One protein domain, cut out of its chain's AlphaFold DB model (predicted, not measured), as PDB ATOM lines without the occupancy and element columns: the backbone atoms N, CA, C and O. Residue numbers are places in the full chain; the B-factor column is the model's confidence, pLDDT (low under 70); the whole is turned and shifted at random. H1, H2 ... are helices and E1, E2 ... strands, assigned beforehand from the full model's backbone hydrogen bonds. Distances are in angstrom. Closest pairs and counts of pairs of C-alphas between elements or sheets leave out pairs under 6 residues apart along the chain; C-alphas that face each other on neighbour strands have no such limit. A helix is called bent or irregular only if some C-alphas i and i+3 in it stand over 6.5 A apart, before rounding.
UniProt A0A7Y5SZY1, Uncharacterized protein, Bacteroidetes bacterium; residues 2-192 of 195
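Overview. This is residues 2 to 192 of the 195 residues of an uncharacterized protein of Bacteroidetes bacterium (UniProt A0A7Y5SZY1). A strongly twisted sheet of six strands has H3 packed over one face of its E1 to E3 half and H8 packed on H3, away from the sheet, while the long helix H1 makes an arm whose residues 2 to 10 stick out. H2 and H6 pack on each other off the sheet. The printed part has 191 residues with nine named helices and six named strands, H1 E1 E2 E3 H2 H3 E4 H4 E5 H5 H6 E6 H7 H8 H9, class mixed; the mixed sheet runs E1 E2 E3 E4 E6 E5. It is compact, radius of gyration of the C-alphas 16.9 A, spanning 59 by 35 by 33 A.

Arrangement. E1, residues 31 to 33, E2, 38 to 42, and E3, 47 to 52, form a meander of two hairpins, each strand the antiparallel neighbour of the one before; within hydrogen-bond range are N 32 and O 40, 3.0 A, and N 41 and O 49, 2.8 A. E4, 95 to 100, is parallel to E3, with N 50 and O 97 2.7 A apart. E6, 153 to 158, is antiparallel to E4, N 98 and O 155 2.9 A apart, and to E5, 114 to 116, N 116 and O 154 3.0 A apart. H3, 67 to 86, is on one face, two layers of helix and sheet, at a height over the sheet of 8.3 A. H8, 166 to 176, touches H3, closest C-alphas Gly 72 and Ser 173, 4.5 A, opposite ways at a shallow tilt of 32 degrees, only just short of steep. H7, 159 to 164, touches H3's residues 78 to 85 alone, closest C-alphas Cys 82 and Met 163, 5.8 A. H7 and H4, 105 to 110, only graze the sheet. H2, 55 to 60, touches H6, 130 to 141, closest C-alphas Phe 58 and Leu 136, 6.7 A. H1, 2 to 27, only grazes the sheet with residues 22 to 26, and its residues 19 to 22 alone only just touch H2, with 3 pairs of C-alphas within 8 A, the closest Tyr 19 and Trp 56, 7.1 A. H5, 120 to 127, and H9, 189 to 192, touch no helix. E3, H2 H3, E4 is a strand-helix-strand unit, parallel neighbour strands with helices between; E4, H4, E5 is a split one, with E6 between its strands; both crossovers are right-handed. Every O i to N i+4 pair is within hydrogen-bond range in H2 to H8, 18 of 22 in H1; H9 is too short for one.

Along the chain. H1 runs 37.8 A from C-alpha 2 at (46.028, 21.052, 8.530), with a kink of 31 degrees near residue 21; it is only just irregular, C-alphas 20 and 23 being 6.7 A apart. H3 is 28.9 A long, E3 and E6 16.7 A, H6 16.1 A, E4 16.0 A, H8 15.7 A. H9 ends at C-alpha 192, (15.326, -9.061, -6.562).

Size, cuts and confidence. The farthest C-alphas, Ile 2 and Ser 184, are 60.8 A apart. The printed part has no cut. The links H6 to E6, 11 residues, and H8 to H9, 12, are long. Mean pLDDT of the printed part is 80.8; residues 2 to 4, 55 to 56, 59 to 65 and 183 to 192 are under 70.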
ATOM      1  N   ILE A   2      46.038  22.115   9.567       66.62
ATOM      2  CA  ILE A   2      46.028  21.052   8.530       66.62
ATOM      3  C   ILE A   2      44.904  20.015   8.738       66.62
ATOM      4  O   ILE A   2      44.203  19.657   7.798       66.62
ATOM      5  N   TRP A   3      44.648  19.610   9.983       58.66
ATOM      6  CA  TRP A   3      43.594  18.643  10.324       58.66
ATOM      7  C   TRP A   3      42.170  19.090   9.951       58.66
ATOM      8  O   TRP A   3      41.336  18.254   9.615       58.66
ATOM      9  N   ILE A   4      41.897  20.401   9.949       68.19
ATOM     10  CA  ILE A   4      40.579  20.950   9.589       68.19
ATOM     11  C   ILE A   4      40.367  20.874   8.071       68.19
ATOM     12  O   ILE A   4      39.267  20.569   7.623       68.19
ATOM     13  N   ALA A   5      41.425  21.081   7.279       71.38
ATOM     14  CA  ALA A   5      41.375  20.965   5.822       71.38
ATOM     15  C   ALA A   5      41.279  19.502   5.342       71.38
ATOM     16  O   ALA A   5      40.685  19.232   4.300       71.38
ATOM     17  N   LEU A   6      41.810  18.546   6.114       78.19
ATOM     18  CA  LEU A   6      41.736  17.115   5.795       78.19
ATOM     19  C   LEU A   6      40.387  16.475   6.151       78.19
ATOM     20  O   LEU A   6      40.012  15.473   5.547       78.19
ATOM     21  N   LEU A   7      39.635  17.054   7.090       76.06
ATOM     22  CA  LEU A   7      38.317  16.562   7.495       76.06
ATOM     23  C   LEU A   7      37.318  16.426   6.320       76.06
ATOM     24  O   LEU A   7      36.755  15.342   6.162       76.06
ATOM     25  N   PRO A   8      37.088  17.444   5.463       74.44
ATOM     26  CA  PRO A   8      36.179  17.300   4.324       74.44
ATOM     27  C   PRO A   8      36.672  16.266   3.304       74.44
ATOM     28  O   PRO A   8      35.864  15.503   2.777       74.44
ATOM     29  N   VAL A   9      37.987  16.175   3.076       79.31
ATOM     30  CA  VAL A   9      38.583  15.156   2.194       79.31
ATOM     31  C   VAL A   9      38.327  13.751   2.741       79.31
ATOM     32  O   VAL A   9      37.893  12.874   1.999       79.31
ATOM     33  N   TYR A  10      38.513  13.546   4.047       79.00
ATOM     34  CA  TYR A  10      38.224  12.282   4.721       79.00
ATOM     35  C   TYR A  10      36.738  11.904   4.635       79.00
ATOM     36  O   TYR A  10      36.410  10.762   4.313       79.00
ATOM     37  N   LEU A  11      35.830  12.861   4.857       74.75
ATOM     38  CA  LEU A  11      34.387  12.632   4.734       74.75
ATOM     39  C   LEU A  11      33.996  12.226   3.306       74.75
ATOM     40  O   LEU A  11      33.211  11.295   3.134       74.75
ATOM     41  N   ILE A  12      34.566  12.875   2.286       76.00
ATOM     42  CA  ILE A  12      34.323  12.530   0.878       76.00
ATOM     43  C   ILE A  12      34.912  11.153   0.545       76.00
ATOM     44  O   ILE A  12      34.222  10.322  -0.044       76.00
ATOM     45  N   ALA A  13      36.147  10.870   0.967       78.00
ATOM     46  CA  ALA A  13      36.806   9.588   0.732       78.00
ATOM     47  C   ALA A  13      36.048   8.421   1.386       78.00
ATOM     48  O   ALA A  13      35.806   7.406   0.737       78.00
ATOM     49  N   TYR A  14      35.592   8.580   2.634       77.38
ATOM     50  CA  TYR A  14      34.765   7.586   3.325       77.38
ATOM     51  C   TYR A  14      33.449   7.308   2.578       77.38
ATOM     52  O   TYR A  14      32.992   6.163   2.509       77.38
ATOM     53  N   ARG A  15      32.842   8.339   1.978       72.31
ATOM     54  CA  ARG A  15      31.604   8.208   1.192       72.31
ATOM     55  C   ARG A  15      31.838   7.524  -0.145       72.31
ATOM     56  O   ARG A  15      31.083   6.616  -0.482       72.31
ATOM     57  N   LEU A  16      32.895   7.899  -0.864       74.62
ATOM     58  CA  LEU A  16      33.302   7.214  -2.090       74.62
ATOM     59  C   LEU A  16      33.594   5.742  -1.808       74.62
ATOM     60  O   LEU A  16      33.091   4.880  -2.522       74.62
ATOM     61  N   LEU A  17      34.312   5.451  -0.722       78.19
ATOM     62  CA  LEU A  17      34.574   4.087  -0.291       78.19
ATOM     63  C   LEU A  17      33.268   3.328  -0.041       78.19
ATOM     64  O   LEU A  17      33.080   2.270  -0.625       78.19
ATOM     65  N   ARG A  18      32.320   3.883   0.730       71.06
ATOM     66  CA  ARG A  18      30.994   3.267   0.930       71.06
ATOM     67  C   ARG A  18      30.236   3.042  -0.377       71.06
ATOM     68  O   ARG A  18      29.586   2.010  -0.536       71.06
ATOM     69  N   TYR A  19      30.284   4.000  -1.296       72.25
ATOM     70  CA  TYR A  19      29.643   3.884  -2.602       72.25
ATOM     71  C   TYR A  19      30.245   2.728  -3.415       72.25
ATOM     72  O   TYR A  19      29.508   1.892  -3.932       72.25
ATOM     73  N   LEU A  20      31.577   2.624  -3.439       73.50
ATOM     74  CA  LEU A  20      32.336   1.563  -4.108       73.50
ATOM     75  C   LEU A  20      32.170   0.193  -3.435       73.50
ATOM     76  O   LEU A  20      32.108  -0.824  -4.125       73.50
ATOM     77  N   THR A  21      32.061   0.136  -2.106       74.75
ATOM     78  CA  THR A  21      31.891  -1.130  -1.378       74.75
ATOM     79  C   THR A  21      30.451  -1.624  -1.356       74.75
ATOM     80  O   THR A  21      30.232  -2.809  -1.131       74.75
ATOM     81  N   THR A  22      29.457  -0.774  -1.622       72.44
ATOM     82  CA  THR A  22      28.039  -1.172  -1.673       72.44
ATOM     83  C   THR A  22      27.766  -2.342  -2.637       72.44
ATOM     84  O   THR A  22      27.171  -3.327  -2.191       72.44
ATOM     85  N   PRO A  23      28.206  -2.327  -3.915       72.25
ATOM     86  CA  PRO A  23      28.017  -3.475  -4.805       72.25
ATOM     87  C   PRO A  23      28.782  -4.717  -4.328       72.25
ATOM     88  O   PRO A  23      28.289  -5.835  -4.474       72.25
ATOM     89  N   LEU A  24      29.952  -4.541  -3.705       74.12
ATOM     90  CA  LEU A  24      30.728  -5.646  -3.141       74.12
ATOM     91  C   LEU A  24      30.001  -6.293  -1.952       74.12
ATOM     92  O   LEU A  24      29.824  -7.506  -1.936       74.12
ATOM     93  N   PHE A  25      29.501  -5.506  -0.998       75.75
ATOM     94  CA  PHE A  25      28.736  -5.998   0.153       75.75
ATOM     95  C   PHE A  25      27.403  -6.629  -0.247       75.75
ATOM     96  O   PHE A  25      26.967  -7.595   0.381       75.75
ATOM     97  N   ARG A  26      26.794  -6.150  -1.335       72.25
ATOM     98  CA  ARG A  26      25.644  -6.808  -1.959       72.25
ATOM     99  C   ARG A  26      26.014  -8.184  -2.518       72.25
ATOM    100  O   ARG A  26      25.313  -9.148  -2.234       72.25
ATOM    101  N   ARG A  27      27.121  -8.300  -3.263       74.25
ATOM    102  CA  ARG A  27      27.592  -9.587  -3.821       74.25
ATOM    103  C   ARG A  27      28.019 -10.584  -2.750       74.25
ATOM    104  O   ARG A  27      27.759 -11.770  -2.896       74.25
ATOM    105  N   LEU A  28      28.624 -10.101  -1.668       76.38
ATOM    106  CA  LEU A  28      29.031 -10.915  -0.521       76.38
ATOM    107  C   LEU A  28      27.849 -11.333   0.375       76.38
ATOM    108  O   LEU A  28      28.047 -12.068   1.336       76.38
ATOM    109  N   GLY A  29      26.623 -10.878   0.084       72.50
ATOM    110  CA  GLY A  29      25.418 -11.274   0.818       72.50
ATOM    111  C   GLY A  29      25.207 -10.552   2.151       72.50
ATOM    112  O   GLY A  29      24.265 -10.880   2.870       72.50
ATOM    113  N   PHE A  30      26.025  -9.545   2.478       79.00
ATOM    114  CA  PHE A  30      25.812  -8.707   3.665       79.00
ATOM    115  C   PHE A  30      24.544  -7.859   3.543       79.00
ATOM    116  O   PHE A  30      23.870  -7.615   4.544       79.00
ATOM    117  N   TYR A  31      24.217  -7.416   2.324       81.88
ATOM    118  CA  TYR A  31      22.998  -6.664   2.028       81.88
ATOM    119  C   TYR A  31      21.978  -7.566   1.349       81.88
ATOM    120  O   TYR A  31      22.112  -7.906   0.171       81.88
ATOM    121  N   ARG A  32      20.928  -7.923   2.088       84.62
ATOM    122  CA  ARG A  32      19.833  -8.732   1.557       84.62
ATOM    123  C   ARG A  32      18.691  -7.827   1.112       84.62
ATOM    124  O   ARG A  32      18.024  -7.218   1.941       84.62
ATOM    125  N   TYR A  33      18.495  -7.717  -0.199       85.75
ATOM    126  CA  TYR A  33      17.436  -6.897  -0.791       85.75
ATOM    127  C   TYR A  33      16.109  -7.661  -0.836       85.75
ATOM    128  O   TYR A  33      16.054  -8.797  -1.303       85.75
ATOM    129  N   TYR A  34      15.043  -6.999  -0.394       84.88
ATOM    130  CA  TYR A  34      13.664  -7.501  -0.417       84.88
ATOM    131  C   TYR A  34      12.801  -6.732  -1.421       84.88
ATOM    132  O   TYR A  34      11.817  -7.246  -1.940       84.88
ATOM    133  N   SER A  35      13.200  -5.509  -1.762       85.69
ATOM    134  CA  SER A  35      12.674  -4.759  -2.899       85.69
ATOM    135  C   SER A  35      13.789  -3.897  -3.497       85.69
ATOM    136  O   SER A  35      14.855  -3.784  -2.894       85.69
ATOM    137  N   PRO A  36      13.579  -3.227  -4.645       82.62
ATOM    138  CA  PRO A  36      14.582  -2.350  -5.243       82.62
ATOM    139  C   PRO A  36      15.090  -1.221  -4.347       82.62
ATOM    140  O   PRO A  36      16.092  -0.605  -4.688       82.62
ATOM    141  N   MET A  37      14.380  -0.906  -3.260       82.75
ATOM    142  CA  MET A  37      14.788   0.126  -2.311       82.75
ATOM    143  C   MET A  37      14.826  -0.369  -0.868       82.75
ATOM    144  O   MET A  37      15.340   0.354  -0.035       82.75
ATOM    145  N   LEU A  38      14.322  -1.557  -0.536       87.75
ATOM    146  CA  LEU A  38      14.400  -2.082   0.825       87.75
ATOM    147  C   LEU A  38      15.431  -3.201   0.901       87.75
ATOM    148  O   LEU A  38      15.308  -4.214   0.208       87.75
ATOM    149  N   PHE A  39      16.405  -3.042   1.788       88.06
ATOM    150  CA  PHE A  39      17.354  -4.095   2.117       88.06
ATOM    151  C   PHE A  39      17.592  -4.167   3.620       88.06
ATOM    152  O   PHE A  39      17.367  -3.197   4.347       88.06
ATOM    153  N   THR A  40      18.056  -5.329   4.072       88.56
ATOM    154  CA  THR A  40      18.444  -5.545   5.461       88.56
ATOM    155  C   THR A  40      19.922  -5.866   5.586       88.56
ATOM    156  O   THR A  40      20.483  -6.567   4.738       88.56
ATOM    157  N   VAL A  41      20.510  -5.434   6.693       87.12
ATOM    158  CA  VAL A  41      21.846  -5.811   7.147       87.12
ATOM    159  C   VAL A  41      21.697  -6.620   8.425       87.12
ATOM    160  O   VAL A  41      20.957  -6.241   9.329       87.12
ATOM    161  N   ARG A  42      22.384  -7.756   8.522       86.69
ATOM    162  CA  ARG A  42      22.365  -8.552   9.751       86.69
ATOM    163  C   ARG A  42      23.273  -7.901  10.792       86.69
ATOM    164  O   ARG A  42      24.483  -7.869  10.593       86.69
ATOM    165  N   PHE A  43      22.702  -7.421  11.895       83.69
ATOM    166  CA  PHE A  43      23.479  -6.850  12.998       83.69
ATOM    167  C   PHE A  43      23.914  -7.931  13.992       83.69
ATOM    168  O   PHE A  43      25.066  -7.976  14.411       83.69
ATOM    169  N   ASN A  44      23.004  -8.841  14.352       84.06
ATOM    170  CA  ASN A  44      23.328 -10.017  15.160       84.06
ATOM    171  C   ASN A  44      22.460 -11.226  14.748       84.06
ATOM    172  O   ASN A  44      21.865 -11.248  13.668       84.06
ATOM    173  N   GLN A  45      22.412 -12.286  15.561       81.38
ATOM    174  CA  GLN A  45      21.660 -13.491  15.201       81.38
ATOM    175  C   GLN A  45      20.140 -13.291  15.101       81.38
ATOM    176  O   GLN A  45      19.509 -14.071  14.387       81.38
ATOM    177  N   ARG A  46      19.588 -12.286  15.792       86.19
ATOM    178  CA  ARG A  46      18.151 -11.991  15.901       86.19
ATOM    179  C   ARG A  46      17.775 -10.578  15.452       86.19
ATOM    180  O   ARG A  46      16.606 -10.344  15.207       86.19
ATOM    181  N   LEU A  47      18.727  -9.659  15.318       88.38
ATOM    182  CA  LEU A  47      18.492  -8.258  14.977       88.38
ATOM    183  C   LEU A  47      18.967  -7.955  13.558       88.38
ATOM    184  O   LEU A  47      20.144  -8.142  13.221       88.38
ATOM    185  N   TYR A  48      18.048  -7.422  12.764       90.44
ATOM    186  CA  TYR A  48      18.276  -6.975  11.400       90.44
ATOM    187  C   TYR A  48      18.061  -5.467  11.302       90.44
ATOM    188  O   TYR A  48      17.049  -4.935  11.758       90.44
ATOM    189  N   GLU A  49      19.008  -4.771  10.686       89.75
ATOM    190  CA  GLU A  49      18.867  -3.353  10.388       89.75
ATOM    191  C   GLU A  49      18.234  -3.174   9.008       89.75
ATOM    192  O   GLU A  49      18.700  -3.753   8.029       89.75
ATOM    193  N   ILE A  50      17.156  -2.404   8.922       90.12
ATOM    194  CA  ILE A  50      16.424  -2.109   7.695       90.12
ATOM    195  C   ILE A  50      16.852  -0.749   7.168       90.12
ATOM    196  O   ILE A  50      16.846   0.253   7.886       90.12
ATOM    197  N   HIS A  51      17.129  -0.709   5.870       87.06
ATOM    198  CA  HIS A  51      17.515   0.500   5.166       87.06
ATOM    199  C   HIS A  51      16.677   0.698   3.907       87.06
ATOM    200  O   HIS A  51      16.374  -0.246   3.172       87.06
ATOM    201  N   LEU A  52      16.334   1.963   3.651       82.12
ATOM    202  CA  LEU A  52      15.548   2.382   2.498       82.12
ATOM    203  C   LEU A  52      16.443   3.046   1.442       82.12
ATOM    204  O   LEU A  52      16.519   4.269   1.333       82.12
ATOM    205  N   GLY A  53      17.107   2.199   0.665       75.31
ATOM    206  CA  GLY A  53      17.884   2.544  -0.511       75.31
ATOM    207  C   GLY A  53      19.289   3.010  -0.168       75.31
ATOM    208  O   GLY A  53      19.553   3.640   0.855       75.31
ATOM    209  N   THR A  54      20.214   2.685  -1.054       73.94
ATOM    210  CA  THR A  54      21.570   3.226  -1.063       73.94
ATOM    211  C   THR A  54      21.657   4.372  -2.072       73.94
ATOM    212  O   THR A  54      20.786   4.495  -2.938       73.94
ATOM    213  N   PRO A  55      22.713   5.201  -2.037       69.75
ATOM    214  CA  PRO A  55      22.948   6.188  -3.088       69.75
ATOM    215  C   PRO A  55      22.893   5.565  -4.491       69.75
ATOM    216  O   PRO A  55      22.286   6.134  -5.394       69.75
ATOM    217  N   TRP A  56      23.427   4.350  -4.649       68.75
ATOM    218  CA  TRP A  56      23.373   3.585  -5.895       68.75
ATOM    219  C   TRP A  56      21.937   3.397  -6.411       68.75
ATOM    220  O   TRP A  56      21.655   3.640  -7.584       68.75
ATOM    221  N   ASP A  57      21.005   3.048  -5.519       71.12
ATOM    222  CA  ASP A  57      19.600   2.792  -5.860       71.12
ATOM    223  C   ASP A  57      18.868   4.070  -6.316       71.12
ATOM    224  O   ASP A  57      18.022   4.025  -7.215       71.12
ATOM    225  N   PHE A  58      19.226   5.224  -5.743       71.06
ATOM    226  CA  PHE A  58      18.662   6.528  -6.106       71.06
ATOM    227  C   PHE A  58      19.254   7.092  -7.408       71.06
ATOM    228  O   PHE A  58      18.511   7.661  -8.214       71.06
ATOM    229  N   PHE A  59      20.562   6.929  -7.636       67.38
ATOM    230  CA  PHE A  59      21.249   7.481  -8.808       67.38
ATOM    231  C   PHE A  59      21.004   6.671 -10.086       67.38
ATOM    232  O   PHE A  59      20.688   7.265 -11.117       67.38
ATOM    233  N   LEU A  60      21.073   5.333 -10.044       63.41
ATOM    234  CA  LEU A  60      20.910   4.522 -11.260       63.41
ATOM    235  C   LEU A  60      19.483   4.551 -11.818       63.41
ATOM    236  O   LEU A  60      19.280   4.284 -13.001       63.41
ATOM    237  N   LYS A  61      18.469   4.817 -10.984       63.59
ATOM    238  CA  LYS A  61      17.060   4.688 -11.384       63.59
ATOM    239  C   LYS A  61      16.217   5.841 -10.854       63.59
ATOM    240  O   LYS A  61      15.258   5.635 -10.116       63.59
ATOM    241  N   ARG A  62      16.512   7.059 -11.323       59.28
ATOM    242  CA  ARG A  62      15.838   8.327 -10.956       59.28
ATOM    243  C   ARG A  62      14.301   8.276 -10.982       59.28
ATOM    244  O   ARG A  62      13.651   8.988 -10.224       59.28
ATOM    245  N   ASN A  63      13.697   7.429 -11.822       60.75
ATOM    246  CA  ASN A  63      12.238   7.258 -11.877       60.75
ATOM    247  C   ASN A  63      11.656   6.488 -10.670       60.75
ATOM    248  O   ASN A  63      10.481   6.653 -10.350       60.75
ATOM    249  N   ARG A  64      12.475   5.685  -9.975       66.00
ATOM    250  CA  ARG A  64      12.121   4.942  -8.750       66.00
ATOM    251  C   ARG A  64      12.154   5.814  -7.494       66.00
ATOM    252  O   ARG A  64      11.476   5.488  -6.531       66.00
ATOM    253  N   ALA A  65      12.857   6.944  -7.540       66.38
ATOM    254  CA  ALA A  65      13.036   7.857  -6.413       66.38
ATOM    255  C   ALA A  65      11.828   8.776  -6.132       66.38
ATOM    256  O   ALA A  65      11.929   9.681  -5.310       66.38
ATOM    257  N   LYS A  66      10.676   8.587  -6.794       78.94
ATOM    258  CA  LYS A  66       9.454   9.343  -6.465       78.94
ATOM    259  C   LYS A  66       8.939   8.919  -5.078       78.94
ATOM    260  O   LYS A  66       8.867   7.713  -4.843       78.94
ATOM    261  N   PRO A  67       8.483   9.837  -4.204       79.06
ATOM    262  CA  PRO A  67       8.031   9.491  -2.849       79.06
ATOM    263  C   PRO A  67       6.973   8.376  -2.788       79.06
ATOM    264  O   PRO A  67       7.093   7.451  -1.990       79.06
ATOM    265  N   SER A  68       5.982   8.397  -3.686       82.56
ATOM    266  CA  SER A  68       4.956   7.346  -3.771       82.56
ATOM    267  C   SER A  68       5.531   5.976  -4.142       82.56
ATOM    268  O   SER A  68       5.095   4.956  -3.616       82.56
ATOM    269  N   ARG A  69       6.548   5.942  -5.009       84.75
ATOM    270  CA  ARG A  69       7.233   4.704  -5.392       84.75
ATOM    271  C   ARG A  69       8.156   4.200  -4.294       84.75
ATOM    272  O   ARG A  69       8.196   2.998  -4.076       84.75
ATOM    273  N   ILE A  70       8.841   5.094  -3.583       84.62
ATOM    274  CA  ILE A  70       9.637   4.752  -2.396       84.62
ATOM    275  C   ILE A  70       8.746   4.058  -1.361       84.62
ATOM    276  O   ILE A  70       9.098   2.989  -0.869       84.62
ATOM    277  N   LEU A  71       7.563   4.620  -1.090       87.81
ATOM    278  CA  LEU A  71       6.570   4.016  -0.202       87.81
ATOM    279  C   LEU A  71       6.086   2.653  -0.717       87.81
ATOM    280  O   LEU A  71       6.017   1.695   0.049       87.81
ATOM    281  N   GLY A  72       5.802   2.543  -2.017       88.81
ATOM    282  CA  GLY A  72       5.425   1.274  -2.636       88.81
ATOM    283  C   GLY A  72       6.518   0.208  -2.530       88.81
ATOM    284  O   GLY A  72       6.223  -0.938  -2.208       88.81
ATOM    285  N   PHE A  73       7.786   0.574  -2.731       88.44
ATOM    286  CA  PHE A  73       8.918  -0.342  -2.580       88.44
ATOM    287  C   PHE A  73       9.205  -0.698  -1.122       88.44
ATOM    288  O   PHE A  73       9.619  -1.827  -0.861       88.44
ATOM    289  N   LEU A  74       8.971   0.212  -0.173       90.06
ATOM    290  CA  LEU A  74       8.989  -0.123   1.247       90.06
ATOM    291  C   LEU A  74       7.929  -1.189   1.541       90.06
ATOM    292  O   LEU A  74       8.282  -2.256   2.027       90.06
ATOM    293  N   ALA A  75       6.668  -0.940   1.179       90.75
ATOM    294  CA  ALA A  75       5.573  -1.887   1.390       90.75
ATOM    295  C   ALA A  75       5.852  -3.241   0.716       90.75
ATOM    296  O   ALA A  75       5.733  -4.288   1.344       90.75
ATOM    297  N   ALA A  76       6.342  -3.229  -0.527       89.88
ATOM    298  CA  ALA A  76       6.726  -4.443  -1.240       89.88
ATOM    299  C   ALA A  76       7.833  -5.217  -0.511       89.88
ATOM    300  O   ALA A  76       7.777  -6.441  -0.415       89.88
ATOM    301  N   GLY A  77       8.835  -4.509   0.015       90.12
ATOM    302  CA  GLY A  77       9.938  -5.116   0.751       90.12
ATOM    303  C   GLY A  77       9.508  -5.680   2.106       90.12
ATOM    304  O   GLY A  77       9.951  -6.765   2.467       90.12
ATOM    305  N   LEU A  78       8.611  -4.998   2.821       91.88
ATOM    306  CA  LEU A  78       8.015  -5.501   4.062       91.88
ATOM    307  C   LEU A  78       7.183  -6.760   3.797       91.88
ATOM    308  O   LEU A  78       7.345  -7.753   4.497       91.88
ATOM    309  N   HIS A  79       6.387  -6.777   2.725       92.00
ATOM    310  CA  HIS A  79       5.662  -7.980   2.313       92.00
ATOM    311  C   HIS A  79       6.619  -9.141   1.982       92.00
ATOM    312  O   HIS A  79       6.396 -10.281   2.385       92.00
ATOM    313  N   GLN A  80       7.729  -8.864   1.288       90.12
ATOM    314  CA  GLN A  80       8.758  -9.876   1.021       90.12
ATOM    315  C   GLN A  80       9.463 -10.373   2.286       90.12
ATOM    316  O   GLN A  80       9.827 -11.549   2.340       90.12
ATOM    317  N   LEU A  81       9.637  -9.520   3.297       90.00
ATOM    318  CA  LEU A  81      10.131  -9.928   4.610       90.00
ATOM    319  C   LEU A  81       9.152 -10.892   5.292       90.00
ATOM    320  O   LEU A  81       9.597 -11.941   5.751       90.00
ATOM    321  N   CYS A  82       7.843 -10.609   5.271       90.44
ATOM    322  CA  CYS A  82       6.819 -11.533   5.777       90.44
ATOM    323  C   CYS A  82       6.929 -12.908   5.106       90.44
ATOM    324  O   CYS A  82       7.011 -13.934   5.775       90.44
ATOM    325  N   LEU A  83       7.016 -12.933   3.774       89.81
ATOM    326  CA  LEU A  83       7.132 -14.185   3.026       89.81
ATOM    327  C   LEU A  83       8.452 -14.924   3.313       89.81
ATOM    328  O   LEU A  83       8.488 -16.149   3.289       89.81
ATOM    329  N   ALA A  84       9.547 -14.209   3.585       87.88
ATOM    330  CA  ALA A  84      10.812 -14.828   3.986       87.88
ATOM    331  C   ALA A  84      10.741 -15.452   5.390       87.88
ATOM    332  O   ALA A  84      11.348 -16.497   5.620       87.88
ATOM    333  N   ILE A  85       9.984 -14.844   6.308       89.44
ATOM    334  CA  ILE A  85       9.694 -15.414   7.629       89.44
ATOM    335  C   ILE A  85       8.839 -16.681   7.476       89.44
ATOM    336  O   ILE A  85       9.189 -17.714   8.039       89.44
ATOM    337  N   GLU A  86       7.786 -16.650   6.651       88.62
ATOM    338  CA  GLU A  86       6.931 -17.823   6.387       88.62
ATOM    339  C   GLU A  86       7.695 -18.993   5.759       88.62
ATOM    340  O   GLU A  86       7.456 -20.147   6.103       88.62
ATOM    341  N   ARG A  87       8.653 -18.708   4.868       88.44
ATOM    342  CA  ARG A  87       9.528 -19.729   4.270       88.44
ATOM    343  C   ARG A  87      10.613 -20.250   5.221       88.44
ATOM    344  O   ARG A  87      11.398 -21.105   4.822       88.44
ATOM    345  N   GLY A  88      10.704 -19.732   6.448       85.12
ATOM    346  CA  GLY A  88      11.727 -20.117   7.424       85.12
ATOM    347  C   GLY A  88      13.134 -19.595   7.105       85.12
ATOM    348  O   GLY A  88      14.110 -20.034   7.710       85.12
ATOM    349  N   GLU A  89      13.270 -18.645   6.174       85.62
ATOM    350  CA  GLU A  89      14.558 -18.024   5.829       85.62
ATOM    351  C   GLU A  89      15.023 -17.021   6.896       85.62
ATOM    352  O   GLU A  89      16.201 -16.656   6.948       85.62
ATOM    353  N   LEU A  90      14.084 -16.536   7.711       85.06
ATOM    354  CA  LEU A  90      14.296 -15.671   8.863       85.06
ATOM    355  C   LEU A  90      13.623 -16.310  10.079       85.06
ATOM    356  O   LEU A  90      12.561 -16.918   9.957       85.06
ATOM    357  N   LYS A  91      14.231 -16.171  11.259       85.06
ATOM    358  CA  LYS A  91      13.639 -16.707  12.489       85.06
ATOM    359  C   LYS A  91      12.385 -15.917  12.868       85.06
ATOM    360  O   LYS A  91      12.374 -14.695  12.764       85.06
ATOM    361  N   ALA A  92      11.367 -16.599  13.386       83.50
ATOM    362  CA  ALA A  92      10.141 -15.955  13.863       83.50
ATOM    363  C   ALA A  92      10.358 -15.049  15.094       83.50
ATOM    364  O   ALA A  92       9.527 -14.194  15.374       83.50
ATOM    365  N   ASP A  93      11.478 -15.212  15.809       88.00
ATOM    366  CA  ASP A  93      11.878 -14.389  16.958       88.00
ATOM    367  C   ASP A  93      12.805 -13.222  16.579       88.00
ATOM    368  O   ASP A  93      13.436 -12.626  17.453       88.00
ATOM    369  N   CYS A  94      12.946 -12.914  15.283       90.25
ATOM    370  CA  CYS A  94      13.799 -11.814  14.859       90.25
ATOM    371  C   CYS A  94      13.136 -10.443  15.047       90.25
ATOM    372  O   CYS A  94      11.916 -10.276  14.963       90.25
ATOM    373  N   GLU A  95      13.984  -9.453  15.283       92.69
ATOM    374  CA  GLU A  95      13.645  -8.048  15.414       92.69
ATOM    375  C   GLU A  95      14.257  -7.257  14.269       92.69
ATOM    376  O   GLU A  95      15.356  -7.539  13.775       92.69
ATOM    377  N   PHE A  96      13.544  -6.211  13.888       91.88
ATOM    378  CA  PHE A  96      13.948  -5.283  12.864       91.88
ATOM    379  C   PHE A  96      14.055  -3.888  13.440       91.88
ATOM    380  O   PHE A  96      13.207  -3.435  14.211       91.88
ATOM    381  N   ARG A  97      15.097  -3.183  13.017       91.62
ATOM    382  CA  ARG A  97      15.354  -1.810  13.423       91.62
ATOM    383  C   ARG A  97      15.771  -0.985  12.223       91.62
ATOM    384  O   ARG A  97      16.553  -1.446  11.414       91.62
ATOM    385  N   GLY A  98      15.318   0.252  12.111       87.56
ATOM    386  CA  GLY A  98      15.756   1.131  11.028       87.56
ATOM    387  C   GLY A  98      15.631   2.593  11.402       87.56
ATOM    388  O   GLY A  98      14.831   2.954  12.261       87.56
ATOM    389  N   MET A  99      16.419   3.455  10.768       85.25
ATOM    390  CA  MET A  99      16.219   4.899  10.869       85.25
ATOM    391  C   MET A  99      15.432   5.382   9.654       85.25
ATOM    392  O   MET A  99      15.799   5.097   8.514       85.25
ATOM    393  N   VAL A 100      14.347   6.113   9.900       83.06
ATOM    394  CA  VAL A 100      13.429   6.580   8.863       83.06
ATOM    395  C   VAL A 100      13.250   8.088   8.965       83.06
ATOM    396  O   VAL A 100      13.010   8.634  10.041       83.06
ATOM    397  N   HIS A 101      13.343   8.751   7.811       78.94
ATOM    398  CA  HIS A 101      13.088  10.187   7.650       78.94
ATOM    399  C   HIS A 101      12.067  10.513   6.553       78.94
ATOM    400  O   HIS A 101      11.615  11.648   6.456       78.94
ATOM    401  N   TYR A 102      11.709   9.540   5.709       72.00
ATOM    402  CA  TYR A 102      10.797   9.748   4.576       72.00
ATOM    403  C   TYR A 102       9.314   9.597   4.929       72.00
ATOM    404  O   TYR A 102       8.458   9.994   4.141       72.00
ATOM    405  N   LEU A 103       8.997   8.995   6.077       77.25
ATOM    406  CA  LEU A 103       7.622   8.739   6.494       77.25
ATOM    407  C   LEU A 103       7.200   9.701   7.596       77.25
ATOM    408  O   LEU A 103       7.962   9.987   8.518       77.25
ATOM    409  N   ASN A 104       5.948  10.144   7.530       78.56
ATOM    410  CA  ASN A 104       5.316  10.829   8.648       78.56
ATOM    411  C   ASN A 104       4.881   9.818   9.728       78.56
ATOM    412  O   ASN A 104       4.793   8.609   9.488       78.56
ATOM    413  N   ARG A 105       4.609  10.326  10.934       79.44
ATOM    414  CA  ARG A 105       4.211   9.505  12.088       79.44
ATOM    415  C   ARG A 105       2.971   8.652  11.797       79.44
ATOM    416  O   ARG A 105       2.961   7.483  12.153       79.44
ATOM    417  N   GLU A 106       1.984   9.215  11.104       80.56
ATOM    418  CA  GLU A 106       0.741   8.526  10.728       80.56
ATOM    419  C   GLU A 106       0.977   7.337   9.791       80.56
ATOM    420  O   GLU A 106       0.377   6.277   9.955       80.56
ATOM    421  N   SER A 107       1.868   7.489   8.807       81.44
ATOM    422  CA  SER A 107       2.236   6.391   7.914       81.44
ATOM    423  C   SER A 107       2.931   5.306   8.716       81.44
ATOM    424  O   SER A 107       2.532   4.153   8.636       81.44
ATOM    425  N   MET A 108       3.913   5.666   9.546       82.62
ATOM    426  CA  MET A 108       4.651   4.685  10.344       82.62
ATOM    427  C   MET A 108       3.755   3.905  11.313       82.62
ATOM    428  O   MET A 108       3.929   2.696  11.438       82.62
ATOM    429  N   SER A 109       2.757   4.547  11.929       79.62
ATOM    430  CA  SER A 109       1.791   3.834  12.774       79.62
ATOM    431  C   SER A 109       0.912   2.868  11.976       79.62
ATOM    432  O   SER A 109       0.594   1.796  12.474       79.62
ATOM    433  N   ARG A 110       0.556   3.191  10.721       83.12
ATOM    434  CA  ARG A 110      -0.177   2.261   9.837       83.12
ATOM    435  C   ARG A 110       0.647   1.033   9.457       83.12
ATOM    436  O   ARG A 110       0.075  -0.023   9.222       83.12
ATOM    437  N   PHE A 111       1.973   1.169   9.420       83.62
ATOM    438  CA  PHE A 111       2.882   0.044   9.208       83.62
ATOM    439  C   PHE A 111       3.119  -0.799  10.472       83.62
ATOM    440  O   PHE A 111       3.829  -1.792  10.375       83.62
ATOM    441  N   GLY A 112       2.551  -0.435  11.628       84.06
ATOM    442  CA  GLY A 112       2.761  -1.162  12.885       84.06
ATOM    443  C   GLY A 112       4.135  -0.923  13.515       84.06
ATOM    444  O   GLY A 112       4.610  -1.740  14.294       84.06
ATOM    445  N   PHE A 113       4.813   0.176  13.165       89.44
ATOM    446  CA  PHE A 113       6.154   0.459  13.676       89.44
ATOM    447  C   PHE A 113       6.129   1.126  15.049       89.44
ATOM    448  O   PHE A 113       5.453   2.142  15.245       89.44
ATOM    449  N   HIS A 114       6.977   0.647  15.961       88.62
ATOM    450  CA  HIS A 114       7.249   1.344  17.215       88.62
ATOM    451  C   HIS A 114       8.249   2.465  16.990       88.62
ATOM    452  O   HIS A 114       9.367   2.246  16.517       88.62
ATOM    453  N   LEU A 115       7.844   3.681  17.344       88.38
ATOM    454  CA  LEU A 115       8.625   4.888  17.114       88.38
ATOM    455  C   LEU A 115       9.369   5.309  18.370       88.38
ATOM    456  O   LEU A 115       8.757   5.595  19.398       88.38
ATOM    457  N   ARG A 116      10.684   5.485  18.247       89.94
ATOM    458  CA  ARG A 116      11.490   6.158  19.268       89.94
ATOM    459  C   ARG A 116      12.343   7.270  18.677       89.94
ATOM    460  O   ARG A 116      12.648   7.293  17.482       89.94
ATOM    461  N   ARG A 117      12.773   8.187  19.541       86.88
ATOM    462  CA  ARG A 117      13.771   9.194  19.174       86.88
ATOM    463  C   ARG A 117      15.165   8.564  19.051       86.88
ATOM    464  O   ARG A 117      15.472   7.638  19.815       86.88
ATOM    465  N   PRO A 118      16.005   9.043  18.115       87.00
ATOM    466  CA  PRO A 118      17.406   8.653  18.073       87.00
ATOM    467  C   PRO A 118      18.136   9.077  19.353       87.00
ATOM    468  O   PRO A 118      17.845  10.126  19.928       87.00
ATOM    469  N   ASN A 119      19.095   8.272  19.805       88.75
ATOM    470  CA  ASN A 119      19.993   8.665  20.892       88.75
ATOM    471  C   ASN A 119      21.144   9.546  20.361       88.75
ATOM    472  O   ASN A 119      21.309   9.733  19.155       88.75
ATOM    473  N   ARG A 120      21.968  10.099  21.262       86.38
ATOM    474  CA  ARG A 120      23.069  11.006  20.879       86.38
ATOM    475  C   ARG A 120      24.057  10.360  19.899       86.38
ATOM    476  O   ARG A 120      24.483  11.017  18.958       86.38
ATOM    477  N   LEU A 121      24.388   9.083  20.092       84.94
ATOM    478  CA  LEU A 121      25.313   8.359  19.215       84.94
ATOM    479  C   LEU A 121      24.722   8.146  17.818       84.94
ATOM    480  O   LEU A 121      25.405   8.348  16.824       84.94
ATOM    481  N   GLU A 122      23.439   7.807  17.730       84.56
ATOM    482  CA  GLU A 122      22.713   7.672  16.466       84.56
ATOM    483  C   GLU A 122      22.617   9.004  15.729       84.56
ATOM    484  O   GLU A 122      22.776   9.027  14.513       84.56
ATOM    485  N   TYR A 123      22.437  10.118  16.448       84.19
ATOM    486  CA  TYR A 123      22.526  11.450  15.850       84.19
ATOM    487  C   TYR A 123      23.920  11.735  15.281       84.19
ATOM    488  O   TYR A 123      24.021  12.230  14.159       84.19
ATOM    489  N   VAL A 124      24.991  11.394  16.005       82.62
ATOM    490  CA  VAL A 124      26.369  11.557  15.510       82.62
ATOM    491  C   VAL A 124      26.597  10.691  14.272       82.62
ATOM    492  O   VAL A 124      27.027  11.207  13.242       82.62
ATOM    493  N   LEU A 125      26.236   9.409  14.314       80.94
ATOM    494  CA  LEU A 125      26.391   8.496  13.179       80.94
ATOM    495  C   LEU A 125      25.573   8.946  11.960       80.94
ATOM    496  O   LEU A 125      26.063   8.903  10.830       80.94
ATOM    497  N   PHE A 126      24.351   9.433  12.181       81.06
ATOM    498  CA  PHE A 126      23.512  10.001  11.134       81.06
ATOM    499  C   PHE A 126      24.118  11.280  10.540       81.06
ATOM    500  O   PHE A 126      24.118  11.449   9.320       81.06
ATOM    501  N   SER A 127      24.686  12.156  11.378       79.38
ATOM    502  CA  SER A 127      25.287  13.427  10.949       79.38
ATOM    503  C   SER A 127      26.414  13.223   9.937       79.38
ATOM    504  O   SER A 127      26.510  13.971   8.965       79.38
ATOM    505  N   LEU A 128      27.174  12.128  10.075       77.75
ATOM    506  CA  LEU A 128      28.222  11.757   9.125       77.75
ATOM    507  C   LEU A 128      27.670  11.584   7.705       77.75
ATOM    508  O   LEU A 128      28.422  11.727   6.742       77.75
ATOM    509  N   GLY A 129      26.393  11.197   7.566       75.88
ATOM    510  CA  GLY A 129      25.699  10.954   6.293       75.88
ATOM    511  C   GLY A 129      24.611  11.948   5.949       75.88
ATOM    512  O   GLY A 129      23.926  11.767   4.946       75.88
ATOM    513  N   TYR A 130      24.474  13.004   6.741       81.50
ATOM    514  CA  TYR A 130      23.402  13.971   6.601       81.50
ATOM    515  C   TYR A 130      23.413  14.681   5.243       81.50
ATOM    516  O   TYR A 130      22.374  14.775   4.593       81.50
ATOM    517  N   LEU A 131      24.586  15.130   4.786       77.75
ATOM    518  CA  LEU A 131      24.724  15.816   3.496       77.75
ATOM    519  C   LEU A 131      24.358  14.903   2.323       77.75
ATOM    520  O   LEU A 131      23.647  15.321   1.412       77.75
ATOM    521  N   GLU A 132      24.786  13.640   2.375       78.62
ATOM    522  CA  GLU A 132      24.424  12.644   1.368       78.62
ATOM    523  C   GLU A 132      22.915  12.395   1.369       78.62
ATOM    524  O   GLU A 132      22.277  12.447   0.323       78.62
ATOM    525  N   LEU A 133      22.311  12.199   2.538       78.56
ATOM    526  CA  LEU A 133      20.870  12.000   2.658       78.56
ATOM    527  C   LEU A 133      20.066  13.210   2.166       78.56
ATOM    528  O   LEU A 133      19.054  13.022   1.490       78.56
ATOM    529  N   CYS A 134      20.517  14.438   2.435       80.56
ATOM    530  CA  CYS A 134      19.910  15.652   1.879       80.56
ATOM    531  C   CYS A 134      20.011  15.675   0.348       80.56
ATOM    532  O   CYS A 134      19.038  16.020  -0.326       80.56
ATOM    533  N   LEU A 135      21.143  15.248  -0.219       77.38
ATOM    534  CA  LEU A 135      21.318  15.136  -1.667       77.38
ATOM    535  C   LEU A 135      20.379  14.080  -2.271       77.38
ATOM    536  O   LEU A 135      19.669  14.374  -3.232       77.38
ATOM    537  N   LEU A 136      20.300  12.883  -1.682       77.62
ATOM    538  CA  LEU A 136      19.390  11.822  -2.136       77.62
ATOM    539  C   LEU A 136      17.926  12.256  -2.041       77.62
ATOM    540  O   LEU A 136      17.152  12.058  -2.978       77.62
ATOM    541  N   THR A 137      17.559  12.917  -0.945       76.06
ATOM    542  CA  THR A 137      16.209  13.456  -0.732       76.06
ATOM    543  C   THR A 137      15.895  14.556  -1.744       76.06
ATOM    544  O   THR A 137      14.787  14.601  -2.278       76.06
ATOM    545  N   THR A 138      16.877  15.399  -2.064       80.31
ATOM    546  CA  THR A 138      16.771  16.436  -3.095       80.31
ATOM    547  C   THR A 138      16.547  15.833  -4.480       80.31
ATOM    548  O   THR A 138      15.682  16.295  -5.224       80.31
ATOM    549  N   ILE A 139      17.265  14.759  -4.815       75.81
ATOM    550  CA  ILE A 139      17.079  14.015  -6.068       75.81
ATOM    551  C   ILE A 139      15.680  13.389  -6.122       75.81
ATOM    552  O   ILE A 139      15.007  13.490  -7.151       75.81
ATOM    553  N   ALA A 140      15.232  12.792  -5.015       73.38
ATOM    554  CA  ALA A 140      13.927  12.148  -4.884       73.38
ATOM    555  C   ALA A 140      12.759  13.128  -5.079       73.38
ATOM    556  O   ALA A 140      11.843  12.877  -5.863       73.38
ATOM    557  N   HIS A 141      12.824  14.283  -4.411       74.38
ATOM    558  CA  HIS A 141      11.785  15.317  -4.459       74.38
ATOM    559  C   HIS A 141      11.936  16.276  -5.646       74.38
ATOM    560  O   HIS A 141      11.043  17.084  -5.890       74.38
ATOM    561  N   ARG A 142      13.053  16.203  -6.385       77.00
ATOM    562  CA  ARG A 142      13.436  17.148  -7.454       77.00
ATOM    563  C   ARG A 142      13.473  18.615  -6.997       77.00
ATOM    564  O   ARG A 142      13.356  19.522  -7.815       77.00
ATOM    565  N   LYS A 143      13.646  18.843  -5.697       78.94
ATOM    566  CA  LYS A 143      13.726  20.157  -5.052       78.94
ATOM    567  C   LYS A 143      14.773  20.082  -3.957       78.94
ATOM    568  O   LYS A 143      14.826  19.074  -3.255       78.94
ATOM    569  N   LEU A 144      15.570  21.137  -3.793       79.62
ATOM    570  CA  LEU A 144      16.547  21.223  -2.710       79.62
ATOM    571  C   LEU A 144      15.832  21.050  -1.366       79.62
ATOM    572  O   LEU A 144      15.009  21.877  -0.976       79.62
ATOM    573  N   THR A 145      16.095  19.918  -0.720       77.94
ATOM    574  CA  THR A 145      15.389  19.468   0.479       77.94
ATOM    575  C   THR A 145      16.417  19.105   1.534       77.94
ATOM    576  O   THR A 145      17.199  18.170   1.364       77.94
ATOM    577  N   LEU A 146      16.400  19.860   2.628       81.38
ATOM    578  CA  LEU A 146      17.191  19.577   3.816       81.38
ATOM    579  C   LEU A 146      16.332  18.780   4.796       81.38
ATOM    580  O   LEU A 146      15.179  19.133   5.048       81.38
ATOM    581  N   ILE A 147      16.885  17.694   5.329       79.56
ATOM    582  CA  ILE A 147      16.169  16.845   6.281       79.56
ATOM    583  C   ILE A 147      16.181  17.537   7.639       79.56
ATOM    584  O   ILE A 147      17.233  17.840   8.190       79.56
ATOM    585  N   ARG A 148      15.015  17.755   8.240       79.38
ATOM    586  CA  ARG A 148      14.981  18.264   9.611       79.38
ATOM    587  C   ARG A 148      15.315  17.132  10.575       79.38
ATOM    588  O   ARG A 148      14.674  16.087  10.554       79.38
ATOM    589  N   LEU A 149      16.278  17.355  11.468       77.75
ATOM    590  CA  LEU A 149      16.661  16.378  12.500       77.75
ATOM    591  C   LEU A 149      15.497  16.033  13.453       77.75
ATOM    592  O   LEU A 149      15.486  14.963  14.062       77.75
ATOM    593  N   SER A 150      14.507  16.927  13.557       74.94
ATOM    594  CA  SER A 150      13.248  16.719  14.281       74.94
ATOM    595  C   SER A 150      12.350  15.654  13.656       74.94
ATOM    596  O   SER A 150      11.479  15.122  14.344       74.94
ATOM    597  N   ASP A 151      12.551  15.344  12.378       79.88
ATOM    598  CA  ASP A 151      11.713  14.425  11.608       79.88
ATOM    599  C   ASP A 151      12.356  13.027  11.538       79.88
ATOM    600  O   ASP A 151      11.826  12.123  10.897       79.88
ATOM    601  N   LEU A 152      13.482  12.833  12.239       84.00
ATOM    602  CA  LEU A 152      14.154  11.547  12.370       84.00
ATOM    603  C   LEU A 152      13.509  10.682  13.443       84.00
ATOM    604  O   LEU A 152      13.373  11.081  14.608       84.00
ATOM    605  N   TRP A 153      13.196   9.458  13.036       87.50
ATOM    606  CA  TRP A 153      12.655   8.423  13.897       87.50
ATOM    607  C   TRP A 153      13.452   7.140  13.734       87.50
ATOM    608  O   TRP A 153      13.889   6.794  12.635       87.50
ATOM    609  N   VAL A 154      13.633   6.426  14.839       89.06
ATOM    610  CA  VAL A 154      14.057   5.030  14.790       89.06
ATOM    611  C   VAL A 154      12.804   4.182  14.911       89.06
ATOM    612  O   VAL A 154      12.026   4.363  15.852       89.06
ATOM    613  N   ILE A 155      12.618   3.296  13.942       91.06
ATOM    614  CA  ILE A 155      11.573   2.283  13.941       91.06
ATOM    615  C   ILE A 155      12.142   0.994  14.518       91.06
ATOM    616  O   ILE A 155      13.267   0.618  14.186       91.06
ATOM    617  N   ASN A 156      11.356   0.333  15.357       91.12
ATOM    618  CA  ASN A 156      11.604  -1.022  15.821       91.12
ATOM    619  C   ASN A 156      10.318  -1.833  15.652       91.12
ATOM    620  O   ASN A 156       9.229  -1.295  15.860       91.12
ATOM    621  N   PHE A 157      10.437  -3.101  15.284       91.56
ATOM    622  CA  PHE A 157       9.312  -4.032  15.250       91.56
ATOM    623  C   PHE A 157       9.812  -5.477  15.233       91.56
ATOM    624  O   PHE A 157      10.910  -5.765  14.752       91.56
ATOM    625  N   SER A 158       9.006  -6.390  15.756       92.25
ATOM    626  CA  SER A 158       9.270  -7.828  15.715       92.25
ATOM    627  C   SER A 158       8.728  -8.469  14.436       92.25
ATOM    628  O   SER A 158       7.838  -7.934  13.770       92.25
ATOM    629  N   ALA A 159       9.232  -9.656  14.099       90.38
ATOM    630  CA  ALA A 159       8.661 -10.480  13.039       90.38
ATOM    631  C   ALA A 159       7.166 -10.762  13.267       90.38
ATOM    632  O   ALA A 159       6.390 -10.688  12.320       90.38
ATOM    633  N   ALA A 160       6.744 -11.015  14.510       89.62
ATOM    634  CA  ALA A 160       5.339 -11.243  14.841       89.62
ATOM    635  C   ALA A 160       4.457 -10.031  14.491       89.62
ATOM    636  O   ALA A 160       3.428 -10.185  13.839       89.62
ATOM    637  N   GLU A 161       4.890  -8.824  14.856       90.50
ATOM    638  CA  GLU A 161       4.173  -7.580  14.539       90.50
ATOM    639  C   GLU A 161       4.135  -7.307  13.035       90.50
ATOM    640  O   GLU A 161       3.102  -6.907  12.501       90.50
ATOM    641  N   LEU A 162       5.235  -7.586  12.331       90.81
ATOM    642  CA  LEU A 162       5.296  -7.453  10.880       90.81
ATOM    643  C   LEU A 162       4.257  -8.356  10.188       90.81
ATOM    644  O   LEU A 162       3.600  -7.935   9.236       90.81
ATOM    645  N   MET A 163       4.080  -9.587  10.678       90.94
ATOM    646  CA  MET A 163       3.130 -10.548  10.110       90.94
ATOM    647  C   MET A 163       1.668 -10.103  10.246       90.94
ATOM    648  O   MET A 163       0.882 -10.369   9.340       90.94
ATOM    649  N   VAL A 164       1.310  -9.373  11.308       92.88
ATOM    650  CA  VAL A 164      -0.056  -8.846  11.516       92.88
ATOM    651  C   VAL A 164      -0.488  -7.914  10.377       92.88
ATOM    652  O   VAL A 164      -1.658  -7.879  10.005       92.88
ATOM    653  N   HIS A 165       0.456  -7.179   9.789       92.44
ATOM    654  CA  HIS A 165       0.188  -6.182   8.751       92.44
ATOM    655  C   HIS A 165       0.507  -6.670   7.326       92.44
ATOM    656  O   HIS A 165       0.493  -5.868   6.389       92.44
ATOM    657  N   LYS A 166       0.763  -7.974   7.133       92.00
ATOM    658  CA  LYS A 166       1.167  -8.566   5.843       92.00
ATOM    659  C   LYS A 166       0.253  -8.154   4.682       92.00
ATOM    660  O   LYS A 166       0.743  -7.627   3.680       92.00
ATOM    661  N   ASP A 167      -1.057  -8.336   4.838       90.88
ATOM    662  CA  ASP A 167      -2.040  -8.053   3.783       90.88
ATOM    663  C   ASP A 167      -2.087  -6.561   3.437       90.88
ATOM    664  O   ASP A 167      -2.222  -6.176   2.273       90.88
ATOM    665  N   HIS A 168      -1.910  -5.699   4.442       91.56
ATOM    666  CA  HIS A 168      -1.837  -4.257   4.232       91.56
ATOM    667  C   HIS A 168      -0.638  -3.883   3.353       91.56
ATOM    668  O   HIS A 168      -0.771  -3.068   2.434       91.56
ATOM    669  N   TYR A 169       0.526  -4.492   3.602       91.94
ATOM    670  CA  TYR A 169       1.729  -4.242   2.813       91.94
ATOM    671  C   TYR A 169       1.559  -4.678   1.360       91.94
ATOM    672  O   TYR A 169       1.962  -3.938   0.463       91.94
ATOM    673  N   GLU A 170       0.935  -5.835   1.125       91.31
ATOM    674  CA  GLU A 170       0.662  -6.335  -0.223       91.31
ATOM    675  C   GLU A 170      -0.312  -5.430  -0.992       91.31
ATOM    676  O   GLU A 170      -0.067  -5.066  -2.144       91.31
ATOM    677  N   GLN A 171      -1.419  -5.033  -0.367       91.38
ATOM    678  CA  GLN A 171      -2.406  -4.169  -1.019       91.38
ATOM    679  C   GLN A 171      -1.798  -2.806  -1.373       91.38
ATOM    680  O   GLN A 171      -1.989  -2.288  -2.480       91.38
ATOM    681  N   LEU A 172      -1.032  -2.225  -0.446       90.38
ATOM    682  CA  LEU A 172      -0.398  -0.928  -0.645       90.38
ATOM    683  C   LEU A 172       0.681  -0.979  -1.732       90.38
ATOM    684  O   LEU A 172       0.764  -0.069  -2.562       90.38
ATOM    685  N   SER A 173       1.496  -2.032  -1.757       90.94
ATOM    686  CA  SER A 173       2.529  -2.190  -2.775       90.94
ATOM    687  C   SER A 173       1.931  -2.406  -4.163       90.94
ATOM    688  O   SER A 173       2.367  -1.739  -5.099       90.94
ATOM    689  N   ARG A 174       0.893  -3.243  -4.311       89.50
ATOM    690  CA  ARG A 174       0.185  -3.441  -5.590       89.50
ATOM    691  C   ARG A 174      -0.400  -2.133  -6.123       89.50
ATOM    692  O   ARG A 174      -0.335  -1.873  -7.319       89.50
ATOM    693  N   LYS A 175      -0.914  -1.275  -5.237       90.38
ATOM    694  CA  LYS A 175      -1.448   0.042  -5.611       90.38
ATOM    695  C   LYS A 175      -0.367   1.018  -6.090       90.38
ATOM    696  O   LYS A 175      -0.615   1.800  -7.004       90.38
ATOM    697  N   LEU A 176       0.802   1.033  -5.447       88.25
ATOM    698  CA  LEU A 176       1.826   2.067  -5.665       88.25
ATOM    699  C   LEU A 176       2.932   1.665  -6.647       88.25
ATOM    700  O   LEU A 176       3.534   2.530  -7.287       88.25
ATOM    701  N   VAL A 177       3.221   0.371  -6.742       87.38
ATOM    702  CA  VAL A 177       4.240  -0.220  -7.617       87.38
ATOM    703  C   VAL A 177       3.702  -1.510  -8.255       87.38
ATOM    704  O   VAL A 177       4.258  -2.584  -8.030       87.38
ATOM    705  N   PRO A 178       2.617  -1.441  -9.053       85.12
ATOM    706  CA  PRO A 178       2.056  -2.624  -9.712       85.12
ATOM    707  C   PRO A 178       3.082  -3.312 -10.621       85.12
ATOM    708  O   PRO A 178       3.135  -4.532 -10.680       85.12
ATOM    709  N   ASP A 179       3.978  -2.531 -11.227       83.38
ATOM    710  CA  ASP A 179       5.091  -2.984 -12.065       83.38
ATOM    711  C   ASP A 179       6.183  -3.762 -11.308       83.38
ATOM    712  O   ASP A 179       7.138  -4.236 -11.920       83.38
ATOM    713  N   PHE A 180       6.089  -3.878  -9.978       79.75
ATOM    714  CA  PHE A 180       6.935  -4.776  -9.191       79.75
ATOM    715  C   PHE A 180       6.434  -6.231  -9.208       79.75
ATOM    716  O   PHE A 180       7.219  -7.150  -8.959       79.75
ATOM    717  N   TYR A 181       5.154  -6.441  -9.509       77.88
ATOM    718  CA  TYR A 181       4.501  -7.744  -9.524       77.88
ATOM    719  C   TYR A 181       4.327  -8.241 -10.965       77.88
ATOM    720  O   TYR A 181       4.155  -7.453 -11.890       77.88
ATOM    721  N   SER A 182       4.402  -9.555 -11.164       72.25
ATOM    722  CA  SER A 182       3.944 -10.217 -12.385       72.25
ATOM    723  C   SER A 182       2.417 -10.229 -12.443       72.25
ATOM    724  O   SER A 182       1.750 -10.035 -11.424       72.25
ATOM    725  N   ASP A 183       1.859 -10.567 -13.606       65.88
ATOM    726  CA  ASP A 183       0.408 -10.746 -13.783       65.88
ATOM    727  C   ASP A 183      -0.173 -11.830 -12.853       65.88
ATOM    728  O   ASP A 183      -1.331 -11.769 -12.454       65.88
ATOM    729  N   SER A 184       0.659 -12.787 -12.422       61.25
ATOM    730  CA  SER A 184       0.332 -13.796 -11.405       61.25
ATOM    731  C   SER A 184       0.403 -13.289  -9.953       61.25
ATOM    732  O   SER A 184       0.210 -14.064  -9.019       61.25
ATOM    733  N   GLY A 185       0.709 -12.007  -9.729       59.66
ATOM    734  CA  GLY A 185       0.824 -11.404  -8.399       59.66
ATOM    735  C   GLY A 185       2.114 -11.743  -7.646       59.66
ATOM    736  O   GLY A 185       2.258 -11.368  -6.484       59.66
ATOM    737  N   THR A 186       3.071 -12.424  -8.282       65.25
ATOM    738  CA  THR A 186       4.376 -12.725  -7.677       65.25
ATOM    739  C   THR A 186       5.382 -11.601  -7.944       65.25
ATOM    740  O   THR A 186       5.369 -11.020  -9.026       65.25
ATOM    741  N   PRO A 187       6.280 -11.262  -7.008       65.94
ATOM    742  CA  PRO A 187       7.342 -10.287  -7.259       65.94
ATOM    743  C   PRO A 187       8.216 -10.703  -8.442       65.94
ATOM    744  O   PRO A 187       8.646 -11.854  -8.525       65.94
ATOM    745  N   LEU A 188       8.541  -9.762  -9.329       65.94
ATOM    746  CA  LEU A 188       9.358 -10.065 -10.501       65.94
ATOM    747  C   LEU A 188      10.800 -10.461 -10.097       65.94
ATOM    748  O   LEU A 188      11.500  -9.667  -9.453       65.94
ATOM    749  N   PRO A 189      11.309 -11.637 -10.530       55.91
ATOM    750  CA  PRO A 189      12.604 -12.167 -10.084       55.91
ATOM    751  C   PRO A 189      13.796 -11.252 -10.412       55.91
ATOM    752  O   PRO A 189      14.768 -11.163  -9.659       55.91
ATOM    753  N   HIS A 190      13.722 -10.519 -11.526       50.03
ATOM    754  CA  HIS A 190      14.784  -9.616 -11.980       50.03
ATOM    755  C   HIS A 190      14.874  -8.312 -11.160       50.03
ATOM    756  O   HIS A 190      15.865  -7.589 -11.254       50.03
ATOM    757  N   LEU A 191      13.867  -8.005 -10.330       51.28
ATOM    758  CA  LEU A 191      13.892  -6.871  -9.399       51.28
ATOM    759  C   LEU A 191      14.489  -7.238  -8.032       51.28
ATOM    760  O   LEU A 191      14.922  -6.338  -7.315       51.28
ATOM    761  N   GLN A 192      14.578  -8.534  -7.712       48.97
ATOM    762  CA  GLN A 192      15.326  -9.061  -6.562       48.97
ATOM    763  C   GLN A 192      16.820  -9.238  -6.892       48.97
ATOM    764  O   GLN A 192      17.684  -8.969  -6.058       48.97
TER     765      GLN A 192